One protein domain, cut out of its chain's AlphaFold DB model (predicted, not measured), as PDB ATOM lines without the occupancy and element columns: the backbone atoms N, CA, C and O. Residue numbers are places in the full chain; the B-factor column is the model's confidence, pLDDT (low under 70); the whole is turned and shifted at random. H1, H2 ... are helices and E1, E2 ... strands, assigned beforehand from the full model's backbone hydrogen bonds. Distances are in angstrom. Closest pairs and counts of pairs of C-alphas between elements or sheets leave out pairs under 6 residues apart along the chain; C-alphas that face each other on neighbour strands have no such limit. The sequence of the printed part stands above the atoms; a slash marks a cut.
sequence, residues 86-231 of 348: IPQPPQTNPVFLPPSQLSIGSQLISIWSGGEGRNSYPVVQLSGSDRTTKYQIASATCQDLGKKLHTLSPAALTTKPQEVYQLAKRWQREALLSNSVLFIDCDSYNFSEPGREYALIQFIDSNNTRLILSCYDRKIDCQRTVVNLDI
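Overview. This is residues 86 to 231 of the 348 residues of an uncharacterized protein of Moorea sp. SIO3E8 (UniProt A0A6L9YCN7). A strongly twisted sheet of five parallel strands forms the core, with H1 and H2 over one face and H3 over the other; H4 packs on H3. Residues 86 to 98, with no named element, lead into H1, and residues 86 to 87 pair with E2. The printed part has 146 residues, with elements in the order H1 E1 H2 E2 H3 E3 H4 E4 E5, mixed in class. It is compact, with a radius of gyration of the C-alphas of 14.4 A and spans of 41 by 33 by 27 A.

Arrangement. The sheet runs E2, residues 148 to 152, E3, 180 to 185, E4, 211 to 215, E1, 123 to 127, and E5, 226 to 230. Within hydrogen-bond range are N 150 and O 181, 2.9 A, N 184 and O 212, 2.8 A, N 126 and O 213, 2.8 A, and N 125 and O 227, 2.9 A. H2, residues 131 to 144, lies over E3 and E4 at a height over the sheet of 8.1 A. H1, residues 99 to 113, on the same face, touches H2 at a steep tilt of 56 degrees; their closest C-alphas, Gly 105 and Thr 141, are 5.2 A apart. H3, residues 161 to 178, is on the opposite face. H4, residues 194 to 205, only grazes the sheet; its residues 199 to 204 alone touch H3, the closest C-alphas being Ala 168 and Phe 203, 5.6 A. E2, H3, E3 and E3, H4, E4 are strand-helix-strand units, a helix between parallel neighbour strands; E1, H2, E2 is a split one, with E3 and E4 between its strands. Each crossover is right-handed. In H1, H2, H3 and H4 every O i to N i+4 pair is within hydrogen-bond range.

Along the chain. H3 is 25.6 A long, H1 20.6 A and H2 20.3 A. H1 begins at C-alpha 99 (25.116, -12.609, 90.002); E5 ends at C-alpha 230 (38.757, -9.644, 88.183).

Size, cuts and confidence. The C-alphas farthest apart, Pro 99 and Gln 162, are 42.9 A apart. The printed part has no cut and no long link. Residue 94 and residues 114 to 118 have pLDDT under 70.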
ATOM      1  N   ILE A  86      45.491 -32.402  95.221       95.44
ATOM      2  CA  ILE A  86      44.423 -32.911  96.083       95.44
ATOM      3  C   ILE A  86      43.104 -32.886  95.294       95.44
ATOM      4  O   ILE A  86      42.695 -31.802  94.868       95.44
ATOM      5  N   PRO A  87      42.433 -34.034  95.073       94.56
ATOM      6  CA  PRO A  87      41.094 -34.058  94.494       94.56
ATOM      7  C   PRO A  87      40.110 -33.406  95.461       94.56
ATOM      8  O   PRO A  87      40.103 -33.722  96.652       94.56
ATOM      9  N   GLN A  88      39.266 -32.514  94.954       94.06
ATOM     10  CA  GLN A  88      38.224 -31.891  95.759       94.06
ATOM     11  C   GLN A  88      36.923 -32.689  95.647       94.06
ATOM     12  O   GLN A  88      36.572 -33.134  94.548       94.06
ATOM     13  N   PRO A  89      36.195 -32.898  96.760       88.25
ATOM     14  CA  PRO A  89      34.894 -33.544  96.703       88.25
ATOM     15  C   PRO A  89      33.916 -32.676  95.889       88.25
ATOM     16  O   PRO A  89      34.004 -31.446  95.940       88.25
ATOM     17  N   PRO A  90      32.968 -33.283  95.149       81.56
ATOM     18  CA  PRO A  90      31.873 -32.527  94.546       81.56
ATOM     19  C   PRO A  90      31.077 -31.812  95.646       81.56
ATOM     20  O   PRO A  90      30.925 -32.355  96.745       81.56
ATOM     21  N   GLN A  91      30.560 -30.610  95.372       77.62
ATOM     22  CA  GLN A  91      29.764 -29.904  96.375       77.62
ATOM     23  C   GLN A  91      28.458 -30.662  96.623       77.62
ATOM     24  O   GLN A  91      27.656 -30.874  95.714       77.62
ATOM     25  N   THR A  92      28.256 -31.082  97.870       74.81
ATOM     26  CA  THR A  92      27.048 -31.789  98.314       74.81
ATOM     27  C   THR A  92      25.897 -30.841  98.643       74.81
ATOM     28  O   THR A  92      24.741 -31.245  98.568       74.81
ATOM     29  N   ASN A  93      26.209 -29.585  98.972       72.31
ATOM     30  CA  ASN A  93      25.248 -28.520  99.238       72.31
ATOM     31  C   ASN A  93      25.403 -27.423  98.173       72.31
ATOM     32  O   ASN A  93      26.543 -27.066  97.867       72.31
ATOM     33  N   PRO A  94      24.307 -26.844  97.651       69.50
ATOM     34  CA  PRO A  94      24.387 -25.728  96.716       69.50
ATOM     35  C   PRO A  94      24.965 -24.483  97.405       69.50
ATOM     36  O   PRO A  94      24.361 -23.917  98.323       69.50
ATOM     37  N   VAL A  95      26.139 -24.043  96.950       79.31
ATOM     38  CA  VAL A  95      26.678 -22.720  97.282       79.31
ATOM     39  C   VAL A  95      25.934 -21.680  96.451       79.31
ATOM     40  O   VAL A  95      25.939 -21.737  95.223       79.31
ATOM     41  N   PHE A  96      25.305 -20.716  97.121       85.50
ATOM     42  CA  PHE A  96      24.729 -19.556  96.451       85.50
ATOM     43  C   PHE A  96      25.856 -18.616  96.026       85.50
ATOM     44  O   PHE A  96      26.547 -18.036  96.865       85.50
ATOM     45  N   LEU A  97      26.049 -18.488  94.716       89.94
ATOM     46  CA  LEU A  97      26.925 -17.489  94.122       89.94
ATOM     47  C   LEU A  97      26.074 -16.287  93.685       89.94
ATOM     48  O   LEU A  97      25.133 -16.473  92.912       89.94
ATOM     49  N   PRO A  98      26.398 -15.062  94.128       92.19
ATOM     50  CA  PRO A  98      25.767 -13.850  93.619       92.19
ATOM     51  C   PRO A  98      25.935 -13.667  92.100       92.19
ATOM     52  O   PRO A  98      26.902 -14.182  91.525       92.19
ATOM     53  N   PRO A  99      25.055 -12.893  91.437       94.00
ATOM     54  CA  PRO A  99      25.116 -12.609  90.002       94.00
ATOM     55  C   PRO A  99      26.495 -12.199  89.464       94.00
ATOM     56  O   PRO A  99      26.907 -12.703  88.418       94.00
ATOM     57  N   SER A 100      27.249 -11.351  90.175       93.62
ATOM     58  CA  SER A 100      28.623 -10.997  89.789       93.62
ATOM     59  C   SER A 100      29.535 -12.226  89.718       93.62
ATOM     60  O   SER A 100      30.230 -12.417  88.722       93.62
ATOM     61  N   GLN A 101      29.477 -13.109  90.714       93.94
ATOM     62  CA  GLN A 101      30.288 -14.325  90.813       93.94
ATOM     63  C   GLN A 101      29.860 -15.389  89.784       93.94
ATOM     64  O   GLN A 101      30.716 -16.004  89.142       93.94
ATOM     65  N   LEU A 102      28.554 -15.537  89.531       93.88
ATOM     66  CA  LEU A 102      28.014 -16.365  88.439       93.88
ATOM     67  C   LEU A 102      28.475 -15.877  87.054       93.88
ATOM     68  O   LEU A 102      28.753 -16.688  86.164       93.88
ATOM     69  N   SER A 103      28.613 -14.560  86.867       95.94
ATOM     70  CA  SER A 103      29.124 -13.991  85.614       95.94
ATOM     71  C   SER A 103      30.593 -14.360  85.362       95.94
ATOM     72  O   SER A 103      30.976 -14.577  84.211       95.94
ATOM     73  N   ILE A 104      31.410 -14.501  86.416       96.56
ATOM     74  CA  ILE A 104      32.805 -14.958  86.312       96.56
ATOM     75  C   ILE A 104      32.850 -16.436  85.903       96.56
ATOM     76  O   ILE A 104      33.600 -16.789  84.994       96.56
ATOM     77  N   GLY A 105      32.002 -17.286  86.492       95.56
ATOM     78  CA  GLY A 105      31.866 -18.688  86.071       95.56
ATOM     79  C   GLY A 105      31.434 -18.824  84.605       95.56
ATOM     80  O   GLY A 105      32.035 -19.572  83.835       95.56
ATOM     81  N   SER A 106      30.474 -18.005  84.172       95.62
ATOM     82  CA  SER A 106      30.014 -17.949  82.773       95.62
ATOM     83  C   SER A 106      31.123 -17.522  81.796       95.62
ATOM     84  O   SER A 106      31.274 -18.105  80.719       95.62
ATOM     85  N   GLN A 107      31.947 -16.540  82.176       96.50
ATOM     86  CA  GLN A 107      33.121 -16.121  81.398       96.50
ATOM     87  C   GLN A 107      34.181 -17.226  81.321       96.50
ATOM     88  O   GLN A 107      34.707 -17.504  80.245       96.50
ATOM     89  N   LEU A 108      34.453 -17.899  82.440       95.12
ATOM     90  CA  LEU A 108      35.386 -19.021  82.537       95.12
ATOM     91  C   LEU A 108      34.959 -20.191  81.626       95.12
ATOM     92  O   LEU A 108      35.792 -20.726  80.891       95.12
ATOM     93  N   ILE A 109      33.661 -20.519  81.581       93.56
ATOM     94  CA  ILE A 109      33.090 -21.465  80.605       93.56
ATOM     95  C   ILE A 109      33.389 -20.993  79.176       93.56
ATOM     96  O   ILE A 109      33.991 -21.737  78.401       93.56
ATOM     97  N   SER A 110      33.038 -19.748  78.837       93.25
ATOM     98  CA  SER A 110      33.226 -19.176  77.493       93.25
ATOM     99  C   SER A 110      34.683 -19.255  76.999       93.25
ATOM    100  O   SER A 110      34.938 -19.701  75.877       93.25
ATOM    101  N   ILE A 111      35.655 -18.938  77.866       93.00
ATOM    102  CA  ILE A 111      37.102 -19.019  77.580       93.00
ATOM    103  C   ILE A 111      37.537 -20.442  77.174       93.00
ATOM    104  O   ILE A 111      38.468 -20.604  76.377       93.00
ATOM    105  N   TRP A 112      36.873 -21.480  77.690       90.94
ATOM    106  CA  TRP A 112      37.199 -22.883  77.418       90.94
ATOM    107  C   TRP A 112      36.304 -23.571  76.381       90.94
ATOM    108  O   TRP A 112      36.701 -24.628  75.881       90.94
ATOM    109  N   SER A 113      35.148 -22.999  76.039       84.62
ATOM    110  CA  SER A 113      34.218 -23.545  75.039       84.62
ATOM    111  C   SER A 113      34.755 -23.448  73.606       84.62
ATOM    112  O   SER A 113      34.514 -24.340  72.803       84.62
ATOM    113  N   GLY A 114      35.558 -22.430  73.281       67.81
ATOM    114  CA  GLY A 114      36.193 -22.278  71.959       67.81
ATOM    115  C   GLY A 114      37.457 -23.127  71.735       67.81
ATOM    116  O   GLY A 114      38.318 -22.729  70.952       67.81
ATOM    117  N   GLY A 115      37.634 -24.215  72.494       59.62
ATOM    118  CA  GLY A 115      38.890 -24.968  72.605       59.62
ATOM    119  C   GLY A 115      39.057 -26.171  71.670       59.62
ATOM    120  O   GLY A 115      40.131 -26.773  71.668       59.62
ATOM    121  N   GLU A 116      38.037 -26.546  70.899       54.47
ATOM    122  CA  GLU A 116      38.115 -27.697  69.989       54.47
ATOM    123  C   GLU A 116      39.203 -27.473  68.923       54.47
ATOM    124  O   GLU A 116      39.264 -26.427  68.280       54.47
ATOM    125  N   GLY A 117      40.128 -28.432  68.793       55.16
ATOM    126  CA  GLY A 117      41.294 -28.323  67.909       55.16
ATOM    127  C   GLY A 117      42.478 -27.496  68.439       55.16
ATOM    128  O   GLY A 117      43.494 -27.411  67.751       55.16
ATOM    129  N   ARG A 118      42.420 -26.908  69.647       65.88
ATOM    130  CA  ARG A 118      43.577 -26.200  70.234       65.88
ATOM    131  C   ARG A 118      44.572 -27.162  70.890       65.88
ATOM    132  O   ARG A 118      44.186 -28.045  71.650       65.88
ATOM    133  N   ASN A 119      45.867 -26.904  70.693       71.12
ATOM    134  CA  ASN A 119      46.951 -27.638  71.365       71.12
ATOM    135  C   ASN A 119      47.051 -27.338  72.875       71.12
ATOM    136  O   ASN A 119      47.642 -28.124  73.613       71.12
ATOM    137  N   SER A 120      46.491 -26.218  73.344       84.38
ATOM    138  CA  SER A 120      46.439 -25.848  74.761       84.38
ATOM    139  C   SER A 120      45.232 -24.954  75.071       84.38
ATOM    140  O   SER A 120      44.715 -24.241  74.207       84.38
ATOM    141  N   TYR A 121      44.760 -24.997  76.319       91.06
ATOM    142  CA  TYR A 121      43.721 -24.081  76.809       91.06
ATOM    143  C   TYR A 121      44.327 -22.737  77.259       91.06
ATOM    144  O   TYR A 121      45.503 -22.701  77.626       91.06
ATOM    145  N   PRO A 122      43.567 -21.633  77.306       93.12
ATOM    146  CA  PRO A 122      43.978 -20.461  78.072       93.12
ATOM    147  C   PRO A 122      44.007 -20.784  79.572       93.12
ATOM    148  O   PRO A 122      43.143 -21.508  80.083       93.12
ATOM    149  N   VAL A 123      44.997 -20.237  80.272       95.38
ATOM    150  CA  VAL A 123      45.060 -20.239  81.737       95.38
ATOM    151  C   VAL A 123      44.148 -19.125  82.239       95.38
ATOM    152  O   VAL A 123      44.228 -18.005  81.743       95.38
ATOM    153  N   VAL A 124      43.274 -19.410  83.202       96.25
ATOM    154  CA  VAL A 124      42.390 -18.395  83.790       96.25
ATOM    155  C   VAL A 124      42.983 -17.948  85.118       96.25
ATOM    156  O   VAL A 124      43.141 -18.762  86.020       96.25
ATOM    157  N   GLN A 125      43.310 -16.669  85.259       96.31
ATOM    158  CA  GLN A 125      43.660 -16.084  86.549       96.31
ATOM    159  C   GLN A 125      42.402 -15.461  87.157       96.31
ATOM    160  O   GLN A 125      41.767 -14.624  86.524       96.31
ATOM    161  N   LEU A 126      42.044 -15.867  88.374       96.38
ATOM    162  CA  LEU A 126      41.024 -15.198  89.173       96.38
ATOM    163  C   LEU A 126      41.722 -14.215  90.112       96.38
ATOM    164  O   LEU A 126      42.466 -14.634  91.006       96.38
ATOM    165  N   SER A 127      41.468 -12.928  89.901       92.81
ATOM    166  CA  SER A 127      42.008 -11.830  90.707       92.81
ATOM    167  C   SER A 127      40.949 -11.286  91.662       92.81
ATOM    168  O   SER A 127      39.757 -11.313  91.355       92.81
ATOM    169  N   GLY A 128      41.354 -10.852  92.857       87.62
ATOM    170  CA  GLY A 128      40.424 -10.391  93.895       87.62
ATOM    171  C   GLY A 128      40.834 -10.766  95.320       87.62
ATOM    172  O   GLY A 128      41.719 -11.596  95.549       87.62
ATOM    173  N   SER A 129      40.179 -10.149  96.305       79.38
ATOM    174  CA  SER A 129      40.626 -10.166  97.705       79.38
ATOM    175  C   SER A 129      40.291 -11.434  98.496       79.38
ATOM    176  O   SER A 129      41.027 -11.764  99.422       79.38
ATOM    177  N   ASP A 130      39.224 -12.162  98.148       88.06
ATOM    178  CA  ASP A 130      38.828 -13.383  98.858       88.06
ATOM    179  C   ASP A 130      39.219 -14.663  98.103       88.06
ATOM    180  O   ASP A 130      38.679 -15.006  97.048       88.06
ATOM    181  N   ARG A 131      40.148 -15.411  98.705       90.38
ATOM    182  CA  ARG A 131      40.572 -16.755  98.284       90.38
ATOM    183  C   ARG A 131      39.414 -17.763  98.299       90.38
ATOM    184  O   ARG A 131      39.365 -18.639  97.437       90.38
ATOM    185  N   THR A 132      38.469 -17.624  99.231       89.50
ATOM    186  CA  THR A 132      37.316 -18.529  99.379       89.50
ATOM    187  C   THR A 132      36.360 -18.383  98.203       89.50
ATOM    188  O   THR A 132      36.066 -19.370  97.533       89.50
ATOM    189  N   THR A 133      35.967 -17.148  97.880       91.56
ATOM    190  CA  THR A 133      35.162 -16.807  96.698       91.56
ATOM    191  C   THR A 133      35.800 -17.335  95.406       91.56
ATOM    192  O   THR A 133      35.124 -17.980  94.605       91.56
ATOM    193  N   LYS A 134      37.119 -17.152  95.218       94.56
ATOM    194  CA  LYS A 134      37.854 -17.694  94.053       94.56
ATOM    195  C   LYS A 134      37.709 -19.210  93.920       94.56
ATOM    196  O   LYS A 134      37.441 -19.713  92.829       94.56
ATOM    197  N   TYR A 135      37.841 -19.935  95.030       94.44
ATOM    198  CA  TYR A 135      37.631 -21.380  95.064       94.44
ATOM    199  C   TYR A 135      36.163 -21.773  94.814       94.44
ATOM    200  O   TYR A 135      35.902 -22.698  94.047       94.44
ATOM    201  N   GLN A 136      35.198 -21.068  95.413       92.44
ATOM    202  CA  GLN A 136      33.766 -21.341  95.247       92.44
ATOM    203  C   GLN A 136      33.319 -21.176  93.787       92.44
ATOM    204  O   GLN A 136      32.671 -22.078  93.256       92.44
ATOM    205  N   ILE A 137      33.744 -20.099  93.112       94.75
ATOM    206  CA  ILE A 137      33.501 -19.880  91.677       94.75
ATOM    207  C   ILE A 137      34.105 -21.022  90.854       94.75
ATOM    208  O   ILE A 137      33.407 -21.630  90.041       94.75
ATOM    209  N   ALA A 138      35.379 -21.363  91.080       96.00
ATOM    210  CA  ALA A 138      36.047 -22.456  90.371       96.00
ATOM    211  C   ALA A 138      35.332 -23.809  90.561       96.00
ATOM    212  O   ALA A 138      35.183 -24.575  89.609       96.00
ATOM    213  N   SER A 139      34.873 -24.088  91.781       95.19
ATOM    214  CA  SER A 139      34.209 -25.332  92.167       95.19
ATOM    215  C   SER A 139      32.814 -25.465  91.553       95.19
ATOM    216  O   SER A 139      32.557 -26.476  90.897       95.19
ATOM    217  N   ALA A 140      31.967 -24.434  91.656       93.06
ATOM    218  CA  ALA A 140      30.651 -24.413  91.014       93.06
ATOM    219  C   ALA A 140      30.770 -24.511  89.483       93.06
ATOM    220  O   ALA A 140      30.149 -25.367  88.860       93.06
ATOM    221  N   THR A 141      31.677 -23.737  88.878       94.31
ATOM    222  CA  THR A 141      31.876 -23.754  87.418       94.31
ATOM    223  C   THR A 141      32.360 -25.119  86.909       94.31
ATOM    224  O   THR A 141      31.999 -25.550  85.815       94.31
ATOM    225  N   CYS A 142      33.174 -25.839  87.690       94.75
ATOM    226  CA  CYS A 142      33.568 -27.205  87.339       94.75
ATOM    227  C   CYS A 142      32.402 -28.192  87.472       94.75
ATOM    228  O   CYS A 142      32.267 -29.064  86.614       94.75
ATOM    229  N   GLN A 143      31.552 -28.036  88.489       92.38
ATOM    230  CA  GLN A 143      30.343 -28.838  88.672       92.38
ATOM    231  C   GLN A 143      29.370 -28.670  87.495       92.38
ATOM    232  O   GLN A 143      28.958 -29.678  86.920       92.38
ATOM    233  N   ASP A 144      29.109 -27.434  87.060       90.38
ATOM    234  CA  ASP A 144      28.263 -27.130  85.893       90.38
ATOM    235  C   ASP A 144      28.823 -27.725  84.587       90.38
ATOM    236  O   ASP A 144      28.079 -28.189  83.723       90.38
ATOM    237  N   LEU A 145      30.154 -27.776  84.450       90.50
ATOM    238  CA  LEU A 145      30.850 -28.389  83.311       90.50
ATOM    239  C   LEU A 145      30.997 -29.923  83.400       90.50
ATOM    240  O   LEU A 145      31.633 -30.523  82.522       90.50
ATOM    241  N   GLY A 146      30.495 -30.566  84.461       92.12
ATOM    242  CA  GLY A 146      30.693 -31.999  84.708       92.12
ATOM    243  C   GLY A 146      32.170 -32.395  84.865       92.12
ATOM    244  O   GLY A 146      32.568 -33.493  84.463       92.12
ATOM    245  N   LYS A 147      33.005 -31.487  85.384       93.62
ATOM    246  CA  LYS A 147      34.452 -31.660  85.584       93.62
ATOM    247  C   LYS A 147      34.799 -31.796  87.058       93.62
ATOM    248  O   LYS A 147      34.206 -31.148  87.915       93.62
ATOM    249  N   LYS A 148      35.820 -32.598  87.359       95.19
ATOM    250  CA  LYS A 148      36.344 -32.714  88.726       95.19
ATOM    251  C   LYS A 148      37.346 -31.596  89.001       95.19
ATOM    252  O   LYS A 148      38.273 -31.383  88.216       95.19
ATOM    253  N   LEU A 149      37.199 -30.912  90.131       97.00
ATOM    254  CA  LEU A 149      38.179 -29.930  90.584       97.00
ATOM    255  C   LEU A 149      39.295 -30.621  91.377       97.00
ATOM    256  O   LEU A 149      39.034 -31.457  92.238       97.00
ATOM    257  N   HIS A 150      40.537 -30.242  91.106       97.56
ATOM    258  CA  HIS A 150      41.696 -30.580  91.928       97.56
ATOM    259  C   HIS A 150      42.406 -29.299  92.358       97.56
ATOM    260  O   HIS A 150      42.360 -28.301  91.644       97.56
ATOM    261  N   THR A 151      43.101 -29.328  93.493       97.62
ATOM    262  CA  THR A 151      43.880 -28.188  93.996       97.62
ATOM    263  C   THR A 151      45.362 -28.513  94.111       97.62
ATOM    264  O   THR A 151      45.723 -29.567  94.638       97.62
ATOM    265  N   LEU A 152      46.212 -27.571  93.707       97.50
ATOM    266  CA  LEU A 152      47.660 -27.576  93.919       97.50
ATOM    267  C   LEU A 152      48.049 -26.302  94.677       97.50
ATOM    268  O   LEU A 152      47.755 -25.203  94.215       97.50
ATOM    269  N   SER A 153      48.747 -26.418  95.807       95.12
ATOM    270  CA  SER A 153      49.453 -25.258  96.370       95.12
ATOM    271  C   SER A 153      50.835 -25.150  95.713       95.12
ATOM    272  O   SER A 153      51.525 -26.171  95.623       95.12
ATOM    273  N   PRO A 154      51.310 -23.948  95.332       94.19
ATOM    274  CA  PRO A 154      52.696 -23.748  94.905       94.19
ATOM    275  C   PRO A 154      53.713 -24.241  95.940       94.19
ATOM    276  O   PRO A 154      54.820 -24.627  95.575       94.19
ATOM    277  N   ALA A 155      53.342 -24.305  97.225       93.06
ATOM    278  CA  ALA A 155      54.193 -24.845  98.279       93.06
ATOM    279  C   ALA A 155      54.571 -26.328  98.071       93.06
ATOM    280  O   ALA A 155      55.636 -26.731  98.535       93.06
ATOM    281  N   ALA A 156      53.747 -27.107  97.355       93.44
ATOM    282  CA  ALA A 156      54.003 -28.509  97.012       93.44
ATOM    283  C   ALA A 156      54.910 -28.692  95.775       93.44
ATOM    284  O   ALA A 156      55.288 -29.820  95.451       93.44
ATOM    285  N   LEU A 157      55.270 -27.605  95.079       93.94
ATOM    286  CA  LEU A 157      56.219 -27.650  93.970       93.94
ATOM    287  C   LEU A 157      57.663 -27.702  94.486       93.94
ATOM    288  O   LEU A 157      58.134 -26.834  95.219       93.94
ATOM    289  N   THR A 158      58.376 -28.727  94.029       93.19
ATOM    290  CA  THR A 158      59.841 -28.811  94.043       93.19
ATOM    291  C   THR A 158      60.457 -27.742  93.138       93.19
ATOM    292  O   THR A 158      59.882 -27.378  92.115       93.19
ATOM    293  N   THR A 159      61.650 -27.255  93.476       94.19
ATOM    294  CA  THR A 159      62.393 -26.270  92.667       94.19
ATOM    295  C   THR A 159      63.278 -26.909  91.590       94.19
ATOM    296  O   THR A 159      63.966 -26.202  90.858       94.19
ATOM    297  N   LYS A 160      63.285 -28.245  91.472       95.69
ATOM    298  CA  LYS A 160      64.071 -28.978  90.469       95.69
ATOM    299  C   LYS A 160      63.299 -29.084  89.140       95.69
ATOM    300  O   LYS A 160      62.293 -29.800  89.101       95.69
ATOM    301  N   PRO A 161      63.788 -28.504  88.025       94.50
ATOM    302  CA  PRO A 161      63.040 -28.443  86.762       94.50
ATOM    303  C   PRO A 161      62.563 -29.793  86.214       94.50
ATOM    304  O   PRO A 161      61.451 -29.909  85.704       94.50
ATOM    305  N   GLN A 162      63.383 -30.842  86.343       94.06
ATOM    306  CA  GLN A 162      63.020 -32.173  85.856       94.06
ATOM    307  C   GLN A 162      61.813 -32.745  86.611       94.06
ATOM    308  O   GLN A 162      60.909 -33.281  85.976       94.06
ATOM    309  N   GLU A 163      61.775 -32.623  87.940       95.25
ATOM    310  CA  GLU A 163      60.665 -33.125  88.759       95.25
ATOM    311  C   GLU A 163      59.373 -32.325  88.498       95.25
ATOM    312  O   GLU A 163      58.303 -32.924  88.387       95.25
ATOM    313  N   VAL A 164      59.474 -31.002  88.298       96.56
ATOM    314  CA  VAL A 164      58.351 -30.138  87.879       96.56
ATOM    315  C   VAL A 164      57.764 -30.599  86.542       96.56
ATOM    316  O   VAL A 164      56.551 -30.781  86.425       96.56
ATOM    317  N   TYR A 165      58.617 -30.853  85.547       94.12
ATOM    318  CA  TYR A 165      58.201 -31.351  84.234       94.12
ATOM    319  C   TYR A 165      57.525 -32.732  84.319       94.12
ATOM    320  O   TYR A 165      56.506 -32.958  83.664       94.12
ATOM    321  N   GLN A 166      58.027 -33.647  85.163       93.25
ATOM    322  CA  GLN A 166      57.358 -34.937  85.397       93.25
ATOM    323  C   GLN A 166      55.980 -34.764  86.053       93.25
ATOM    324  O   GLN A 166      55.016 -35.402  85.623       93.25
ATOM    325  N   LEU A 167      55.862 -33.881  87.051       95.94
ATOM    326  CA  LEU A 167      54.591 -33.582  87.714       95.94
ATOM    327  C   LEU A 167      53.567 -33.010  86.722       95.94
ATOM    328  O   LEU A 167      52.422 -33.459  86.690       95.94
ATOM    329  N   ALA A 168      53.989 -32.076  85.863       95.69
ATOM    330  CA  ALA A 168      53.150 -31.488  84.823       95.69
ATOM    331  C   ALA A 168      52.645 -32.532  83.810       95.69
ATOM    332  O   ALA A 168      51.491 -32.466  83.384       95.69
ATOM    333  N   LYS A 169      53.458 -33.532  83.438       93.38
ATOM    334  CA  LYS A 169      53.003 -34.644  82.581       93.38
ATOM    335  C   LYS A 169      51.990 -35.552  83.265       93.38
ATOM    336  O   LYS A 169      50.950 -35.843  82.677       93.38
ATOM    337  N   ARG A 170      52.284 -35.992  84.494       94.19
ATOM    338  CA  ARG A 170      51.378 -36.856  85.269       94.19
ATOM    339  C   ARG A 170      50.033 -36.171  85.490       94.19
ATOM    340  O   ARG A 170      49.000 -36.786  85.252       94.19
ATOM    341  N   TRP A 171      50.038 -34.876  85.814       96.38
ATOM    342  CA  TRP A 171      48.810 -34.089  85.899       96.38
ATOM    343  C   TRP A 171      48.059 -34.004  84.560       96.38
ATOM    344  O   TRP A 171      46.845 -34.173  84.538       96.38
ATOM    345  N   GLN A 172      48.739 -33.765  83.433       94.38
ATOM    346  CA  GLN A 172      48.057 -33.723  82.130       94.38
ATOM    347  C   GLN A 172      47.363 -35.044  81.798       94.38
ATOM    348  O   GLN A 172      46.245 -35.041  81.287       94.38
ATOM    349  N   ARG A 173      48.013 -36.163  82.123       92.88
ATOM    350  CA  ARG A 173      47.451 -37.506  81.988       92.88
ATOM    351  C   ARG A 173      46.223 -37.685  82.881       92.88
ATOM    352  O   ARG A 173      45.165 -38.024  82.367       92.88
ATOM    353  N   GLU A 174      46.341 -37.378  84.173       93.69
ATOM    354  CA  GLU A 174      45.229 -37.386  85.133       93.69
ATOM    355  C   GLU A 174      44.034 -36.574  84.613       93.69
ATOM    356  O   GLU A 174      42.940 -37.105  84.457       93.69
ATOM    357  N   ALA A 175      44.255 -35.312  84.238       93.81
ATOM    358  CA  ALA A 175      43.204 -34.410  83.786       93.81
ATOM    359  C   ALA A 175      42.453 -34.898  82.538       93.81
ATOM    360  O   ALA A 175      41.255 -34.635  82.410       93.81
ATOM    361  N   LEU A 176      43.134 -35.613  81.635       90.75
ATOM    362  CA  LEU A 176      42.517 -36.253  80.473       90.75
ATOM    363  C   LEU A 176      41.708 -37.500  80.860       90.75
ATOM    364  O   LEU A 176      40.612 -37.689  80.338       90.75
ATOM    365  N   LEU A 177      42.217 -38.331  81.775       90.81
ATOM    366  CA  LEU A 177      41.553 -39.567  82.213       90.81
ATOM    367  C   LEU A 177      40.321 -39.299  83.087       90.81
ATOM    368  O   LEU A 177      39.328 -40.017  82.982       90.81
ATOM    369  N   SER A 178      40.369 -38.273  83.940       90.12
ATOM    370  CA  SER A 178      39.314 -37.961  84.913       90.12
ATOM    371  C   SER A 178      38.459 -36.736  84.566       90.12
ATOM    372  O   SER A 178      37.564 -36.397  85.343       90.12
ATOM    373  N   ASN A 179      38.681 -36.115  83.394       91.50
ATOM    374  CA  ASN A 179      38.007 -34.895  82.920       91.50
ATOM    375  C   ASN A 179      38.106 -33.746  83.946       91.50
ATOM    376  O   ASN A 179      37.102 -33.163  84.361       91.50
ATOM    377  N   SER A 180      39.332 -33.451  84.381       94.81
ATOM    378  CA  SER A 180      39.593 -32.570  85.525       94.81
ATOM    379  C   SER A 180      40.129 -31.184  85.157       94.81
ATOM    380  O   SER A 180      40.674 -30.952  84.076       94.81
ATOM    381  N   VAL A 181      39.988 -30.263  86.109       97.19
ATOM    382  CA  VAL A 181      40.542 -28.902  86.109       97.19
ATOM    383  C   VAL A 181      41.448 -28.751  87.329       97.19
ATOM    384  O   VAL A 181      41.114 -29.256  88.404       97.19
ATOM    385  N   LEU A 182      42.575 -28.047  87.182       98.25
ATOM    386  CA  LEU A 182      43.442 -27.708  88.314       98.25
ATOM    387  C   LEU A 182      43.215 -26.267  88.759       98.25
ATOM    388  O   LEU A 182      43.338 -25.345  87.956       98.25
ATOM    389  N   PHE A 183      42.969 -26.081  90.048       98.31
ATOM    390  CA  PHE A 183      43.050 -24.803  90.738       98.31
ATOM    391  C   PHE A 183      44.403 -24.709  91.442       98.31
ATOM    392  O   PHE A 183      44.696 -25.491  92.349       98.31
ATOM    393  N   ILE A 184      45.251 -23.782  91.010       97.56
ATOM    394  CA  ILE A 184      46.530 -23.500  91.653       97.56
ATOM    395  C   ILE A 184      46.329 -22.331  92.612       97.56
ATOM    396  O   ILE A 184      46.020 -21.210  92.206       97.56
ATOM    397  N   ASP A 185      46.482 -22.622  93.897       95.38
ATOM    398  CA  ASP A 185      46.169 -21.716  94.994       95.38
ATOM    399  C   ASP A 185      47.365 -20.805  95.295       95.38
ATOM    400  O   ASP A 185      48.124 -21.028  96.246       95.38
ATOM    401  N   CYS A 186      47.600 -19.815  94.432       93.94
ATOM    402  CA  CYS A 186      48.754 -18.928  94.558       93.94
ATOM    403  C   CYS A 186      48.580 -17.900  95.690       93.94
ATOM    404  O   CYS A 186      49.580 -17.424  96.216       93.94
ATOM    405  N   ASP A 187      47.352 -17.632  96.149       91.00
ATOM    406  CA  ASP A 187      47.097 -16.828  97.357       91.00
ATOM    407  C   ASP A 187      47.610 -17.510  98.639       91.00
ATOM    408  O   ASP A 187      47.956 -16.833  99.606       91.00
ATOM    409  N   SER A 188      47.667 -18.850  98.670       86.00
ATOM    410  CA  SER A 188      48.195 -19.606  99.816       86.00
ATOM    411  C   SER A 188      49.708 -19.482 100.028       86.00
ATOM    412  O   SER A 188      50.207 -19.945 101.055       86.00
ATOM    413  N   TYR A 189      50.450 -18.900  99.079       87.19
ATOM    414  CA  TYR A 189      51.910 -18.937  99.070       87.19
ATOM    415  C   TYR A 189      52.544 -17.567  98.792       87.19
ATOM    416  O   TYR A 189      52.237 -16.892  97.813       87.19
ATOM    417  N   ASN A 190      53.498 -17.171  99.640       84.25
ATOM    418  CA  ASN A 190      54.290 -15.963  99.429       84.25
ATOM    419  C   ASN A 190      55.502 -16.268  98.535       84.25
ATOM    420  O   ASN A 190      56.465 -16.897  98.973       84.25
ATOM    421  N   PHE A 191      55.472 -15.777  97.295       82.88
ATOM    422  CA  PHE A 191      56.563 -15.877  96.318       82.88
ATOM    423  C   PHE A 191      57.696 -14.869  96.594       82.88
ATOM    424  O   PHE A 191      58.081 -14.090  95.721       82.88
ATOM    425  N   SER A 192      58.226 -14.872  97.818       81.06
ATOM    426  CA  SER A 192      59.474 -14.181  98.168       81.06
ATOM    427  C   SER A 192      60.720 -14.971  97.739       81.06
ATOM    428  O   SER A 192      61.803 -14.400  97.639       81.06
ATOM    429  N   GLU A 193      60.572 -16.270  97.456       76.88
ATOM    430  CA  GLU A 193      61.619 -17.159  96.940       76.88
ATOM    431  C   GLU A 193      61.506 -17.315  95.405       76.88
ATOM    432  O   GLU A 193      60.597 -18.011  94.933       76.88
ATOM    433  N   PRO A 194      62.442 -16.770  94.597       82.44
ATOM    434  CA  PRO A 194      62.342 -16.815  93.130       82.44
ATOM    435  C   PRO A 194      62.275 -18.233  92.543       82.44
ATOM    436  O   PRO A 194      61.633 -18.468  91.521       82.44
ATOM    437  N   GLY A 195      62.910 -19.209  93.202       91.00
ATOM    438  CA  GLY A 195      62.959 -20.593  92.722       91.00
ATOM    439  C   GLY A 195      61.592 -21.280  92.645       91.00
ATOM    440  O   GLY A 195      61.400 -22.139  91.785       91.00
ATOM    441  N   ARG A 196      60.631 -20.908  93.505       91.62
ATOM    442  CA  ARG A 196      59.295 -21.533  93.518       91.62
ATOM    443  C   ARG A 196      58.312 -20.850  92.571       91.62
ATOM    444  O   ARG A 196      57.461 -21.522  91.997       91.62
ATOM    445  N   GLU A 197      58.483 -19.549  92.337       92.25
ATOM    446  CA  GLU A 197      57.819 -18.853  91.229       92.25
ATOM    447  C   GLU A 197      58.253 -19.440  89.882       92.25
ATOM    448  O   GLU A 197      57.408 -19.806  89.070       92.25
ATOM    449  N   TYR A 198      59.558 -19.631  89.680       93.81
ATOM    450  CA  TYR A 198      60.073 -20.253  88.463       93.81
ATOM    451  C   TYR A 198      59.541 -21.684  88.266       93.81
ATOM    452  O   TYR A 198      59.137 -22.045  87.162       93.81
ATOM    453  N   ALA A 199      59.457 -22.480  89.340       95.88
ATOM    454  CA  ALA A 199      58.839 -23.806  89.302       95.88
ATOM    455  C   ALA A 199      57.344 -23.761  88.927       95.88
ATOM    456  O   ALA A 199      56.877 -24.621  88.181       95.88
ATOM    457  N   LEU A 200      56.593 -22.758  89.396       95.75
ATOM    458  CA  LEU A 200      55.196 -22.556  89.003       95.75
ATOM    459  C   LEU A 200      55.068 -22.195  87.517       95.75
ATOM    460  O   LEU A 200      54.260 -22.804  86.819       95.75
ATOM    461  N   ILE A 201      55.883 -21.262  87.019       95.75
ATOM    462  CA  ILE A 201      55.898 -20.871  85.600       95.75
ATOM    463  C   ILE A 201      56.232 -22.087  84.724       95.75
ATOM    464  O   ILE A 201      55.480 -22.413  83.807       95.75
ATOM    465  N   GLN A 202      57.277 -22.848  85.074       96.50
ATOM    466  CA  GLN A 202      57.620 -24.097  84.384       96.50
ATOM    467  C   GLN A 202      56.494 -25.138  84.423       96.50
ATOM    468  O   GLN A 202      56.274 -25.825  83.424       96.50
ATOM    469  N   PHE A 203      55.781 -25.274  85.546       97.31
ATOM    470  CA  PHE A 203      54.638 -26.181  85.658       97.31
ATOM    471  C   PHE A 203      53.479 -25.755  84.749       97.31
ATOM    472  O   PHE A 203      52.854 -26.612  84.125       97.31
ATOM    473  N   ILE A 204      53.196 -24.450  84.663       96.31
ATOM    474  CA  ILE A 204      52.152 -23.889  83.800       96.31
ATOM    475  C   ILE A 204      52.508 -24.102  82.325       96.31
ATOM    476  O   ILE A 204      51.679 -24.630  81.587       96.31
ATOM    477  N   ASP A 205      53.729 -23.756  81.912       95.25
ATOM    478  CA  ASP A 205      54.170 -23.821  80.510       95.25
ATOM    479  C   ASP A 205      54.399 -25.255  80.012       95.25
ATOM    480  O   ASP A 205      54.185 -25.552  78.838       95.25
ATOM    481  N   SER A 206      54.749 -26.189  80.903       93.38
ATOM    482  CA  SER A 206      54.878 -27.619  80.573       93.38
ATOM    483  C   SER A 206      53.534 -28.353  80.458       93.38
ATOM    484  O   SER A 206      53.516 -29.580  80.323       93.38
ATOM    485  N   ASN A 207      52.412 -27.640  80.574       93.06
ATOM    486  CA  ASN A 207      51.089 -28.202  80.801       93.06
ATOM    487  C   ASN A 207      50.055 -27.576  79.864       93.06
ATOM    488  O   ASN A 207      49.921 -26.366  79.834       93.06
ATOM    489  N   ASN A 208      49.273 -28.384  79.145       91.00
ATOM    490  CA  ASN A 208      48.274 -27.895  78.186       91.00
ATOM    491  C   ASN A 208      46.820 -27.925  78.697       91.00
ATOM    492  O   ASN A 208      45.910 -27.506  77.981       91.00
ATOM    493  N   THR A 209      46.578 -28.387  79.930       94.50
ATOM    494  CA  THR A 209      45.223 -28.531  80.507       94.50
ATOM    495  C   THR A 209      44.571 -27.200  80.896       94.50
ATOM    496  O   THR A 209      45.197 -26.136  80.857       94.50
ATOM    497  N   ARG A 210      43.289 -27.268  81.278       95.44
ATOM    498  CA  ARG A 210      42.538 -26.180  81.915       95.44
ATOM    499  C   ARG A 210      43.105 -25.918  83.313       95.44
ATOM    500  O   ARG A 210      43.002 -26.779  84.188       95.44
ATOM    501  N   LEU A 211      43.687 -24.737  83.497       97.38
ATOM    502  CA  LEU A 211      44.244 -24.270  84.765       97.38
ATOM    503  C   LEU A 211      43.509 -23.005  85.208       97.38
ATOM    504  O   LEU A 211      43.275 -22.110  84.393       97.38
ATOM    505  N   ILE A 212      43.193 -22.940  86.497       98.00
ATOM    506  CA  ILE A 212      42.738 -21.745  87.204       98.00
ATOM    507  C   ILE A 212      43.848 -21.359  88.183       98.00
ATOM    508  O   ILE A 212      44.317 -22.217  88.924       98.00
ATOM    509  N   LEU A 213      44.271 -20.098  88.204       97.06
ATOM    510  CA  LEU A 213      45.218 -19.557  89.183       97.06
ATOM    511  C   LEU A 213      44.467 -18.609  90.116       97.06
ATOM    512  O   LEU A 213      43.727 -17.753  89.637       97.06
ATOM    513  N   SER A 214      44.657 -18.730  91.428       95.75
ATOM    514  CA  SER A 214      44.099 -17.780  92.393       95.75
ATOM    515  C   SER A 214      45.168 -16.759  92.785       95.75
ATOM    516  O   SER A 214      46.204 -17.120  93.337       95.75
ATOM    517  N   CYS A 215      44.968 -15.485  92.454       88.75
ATOM    518  CA  CYS A 215      45.941 -14.426  92.734       88.75
ATOM    519  C   CYS A 215      45.250 -13.197  93.323       88.75
ATOM    520  O   CYS A 215      44.075 -12.959  93.063       88.75
ATOM    521  N   TYR A 216      45.963 -12.408  94.125       81.19
ATOM    522  CA  TYR A 216      45.429 -11.143  94.634       81.19
ATOM    523  C   TYR A 216      45.507 -10.058  93.548       81.19
ATOM    524  O   TYR A 216      44.474  -9.623  93.053       81.19
ATOM    525  N   ASP A 217      46.737  -9.698  93.155       73.62
ATOM    526  CA  ASP A 217      47.068  -8.702  92.112       73.62
ATOM    527  C   ASP A 217      48.408  -9.030  91.392       73.62
ATOM    528  O   ASP A 217      48.953  -8.254  90.610       73.62
ATOM    529  N   ARG A 218      49.004 -10.207  91.654       78.81
ATOM    530  CA  ARG A 218      50.244 -10.619  90.972       78.81
ATOM    531  C   ARG A 218      49.905 -11.075  89.556       78.81
ATOM    532  O   ARG A 218      49.133 -12.015  89.391       78.81
ATOM    533  N   LYS A 219      50.523 -10.465  88.545       83.12
ATOM    534  CA  LYS A 219      50.547 -11.015  87.183       83.12
ATOM    535  C   LYS A 219      51.605 -12.109  87.110       83.12
ATOM    536  O   LYS A 219      52.739 -11.884  87.527       83.12
ATOM    537  N   ILE A 220      51.232 -13.276  86.594       84.44
ATOM    538  CA  ILE A 220      52.164 -14.379  86.341       84.44
ATOM    539  C   ILE A 220      52.611 -14.289  84.882       84.44
ATOM    540  O   ILE A 220      51.785 -14.362  83.975       84.44
ATOM    541  N   ASP A 221      53.914 -14.095  84.679       87.69
ATOM    542  CA  ASP A 221      54.541 -14.029  83.359       87.69
ATOM    543  C   ASP A 221      54.957 -15.442  82.923       87.69
ATOM    544  O   ASP A 221      55.861 -16.048  83.501       87.69
ATOM    545  N   CYS A 222      54.232 -16.005  81.958       91.50
ATOM    546  CA  CYS A 222      54.460 -17.343  81.420       91.50
ATOM    547  C   CYS A 222      54.153 -17.381  79.914       91.50
ATOM    548  O   CYS A 222      53.537 -16.469  79.361       91.50
ATOM    549  N   GLN A 223      54.600 -18.429  79.223       92.38
ATOM    550  CA  GLN A 223      54.442 -18.551  77.768       92.38
ATOM    551  C   GLN A 223      52.999 -18.856  77.342       92.38
ATOM    552  O   GLN A 223      52.626 -18.612  76.192       92.38
ATOM    553  N   ARG A 224      52.170 -19.402  78.239       91.88
ATOM    554  CA  ARG A 224      50.744 -19.637  77.966       91.88
ATOM    555  C   ARG A 224      49.932 -18.347  78.033       91.88
ATOM    556  O   ARG A 224      50.137 -17.497  78.887       91.88
ATOM    557  N   THR A 225      48.910 -18.248  77.182       92.00
ATOM    558  CA  THR A 225      47.914 -17.172  77.268       92.00
ATOM    559  C   THR A 225      47.198 -17.212  78.619       92.00
ATOM    560  O   THR A 225      46.429 -18.143  78.881       92.00
ATOM    561  N   VAL A 226      47.417 -16.188  79.445       93.81
ATOM    562  CA  VAL A 226      46.685 -15.953  80.694       93.81
ATOM    563  C   VAL A 226      45.544 -14.969  80.434       93.81
ATOM    564  O   VAL A 226      45.766 -13.874  79.920       93.81
ATOM    565  N   VAL A 227      44.322 -15.349  80.800       94.44
ATOM    566  CA  VAL A 227      43.148 -14.468  80.817       94.44
ATOM    567  C   VAL A 227      42.835 -14.136  82.270       94.44
ATOM    568  O   VAL A 227      42.515 -15.029  83.051       94.44
ATOM    569  N   ASN A 228      42.945 -12.860  82.633       95.00
ATOM    570  CA  ASN A 228      42.594 -12.379  83.963       95.00
ATOM    571  C   ASN A 228      41.090 -12.090  84.050       95.00
ATOM    572  O   ASN A 228      40.555 -11.378  83.202       95.00
ATOM    573  N   LEU A 229      40.437 -12.621  85.080       95.44
ATOM    574  CA  LEU A 229      39.068 -12.306  85.465       95.44
ATOM    575  C   LEU A 229      39.098 -11.686  86.863       95.44
ATOM    576  O   LEU A 229      39.361 -12.370  87.856       95.44
ATOM    577  N   ASP A 230      38.845 -10.383  86.928       94.19
ATOM    578  CA  ASP A 230      38.757  -9.644  88.183       94.19
ATOM    579  C   ASP A 230      37.388  -9.874  88.827       94.19
ATOM    580  O   ASP A 230      36.347  -9.583  88.234       94.19
ATOM    581  N   ILE A 231      37.381 -10.403  90.049       93.00
ATOM    582  CA  ILE A 231      36.165 -10.579  90.842       93.00
ATOM    583  C   ILE A 231      35.868  -9.242  91.534       93.00
ATOM    584  O   ILE A 231      36.651  -8.822  92.396       93.00
TER     585      ILE A 231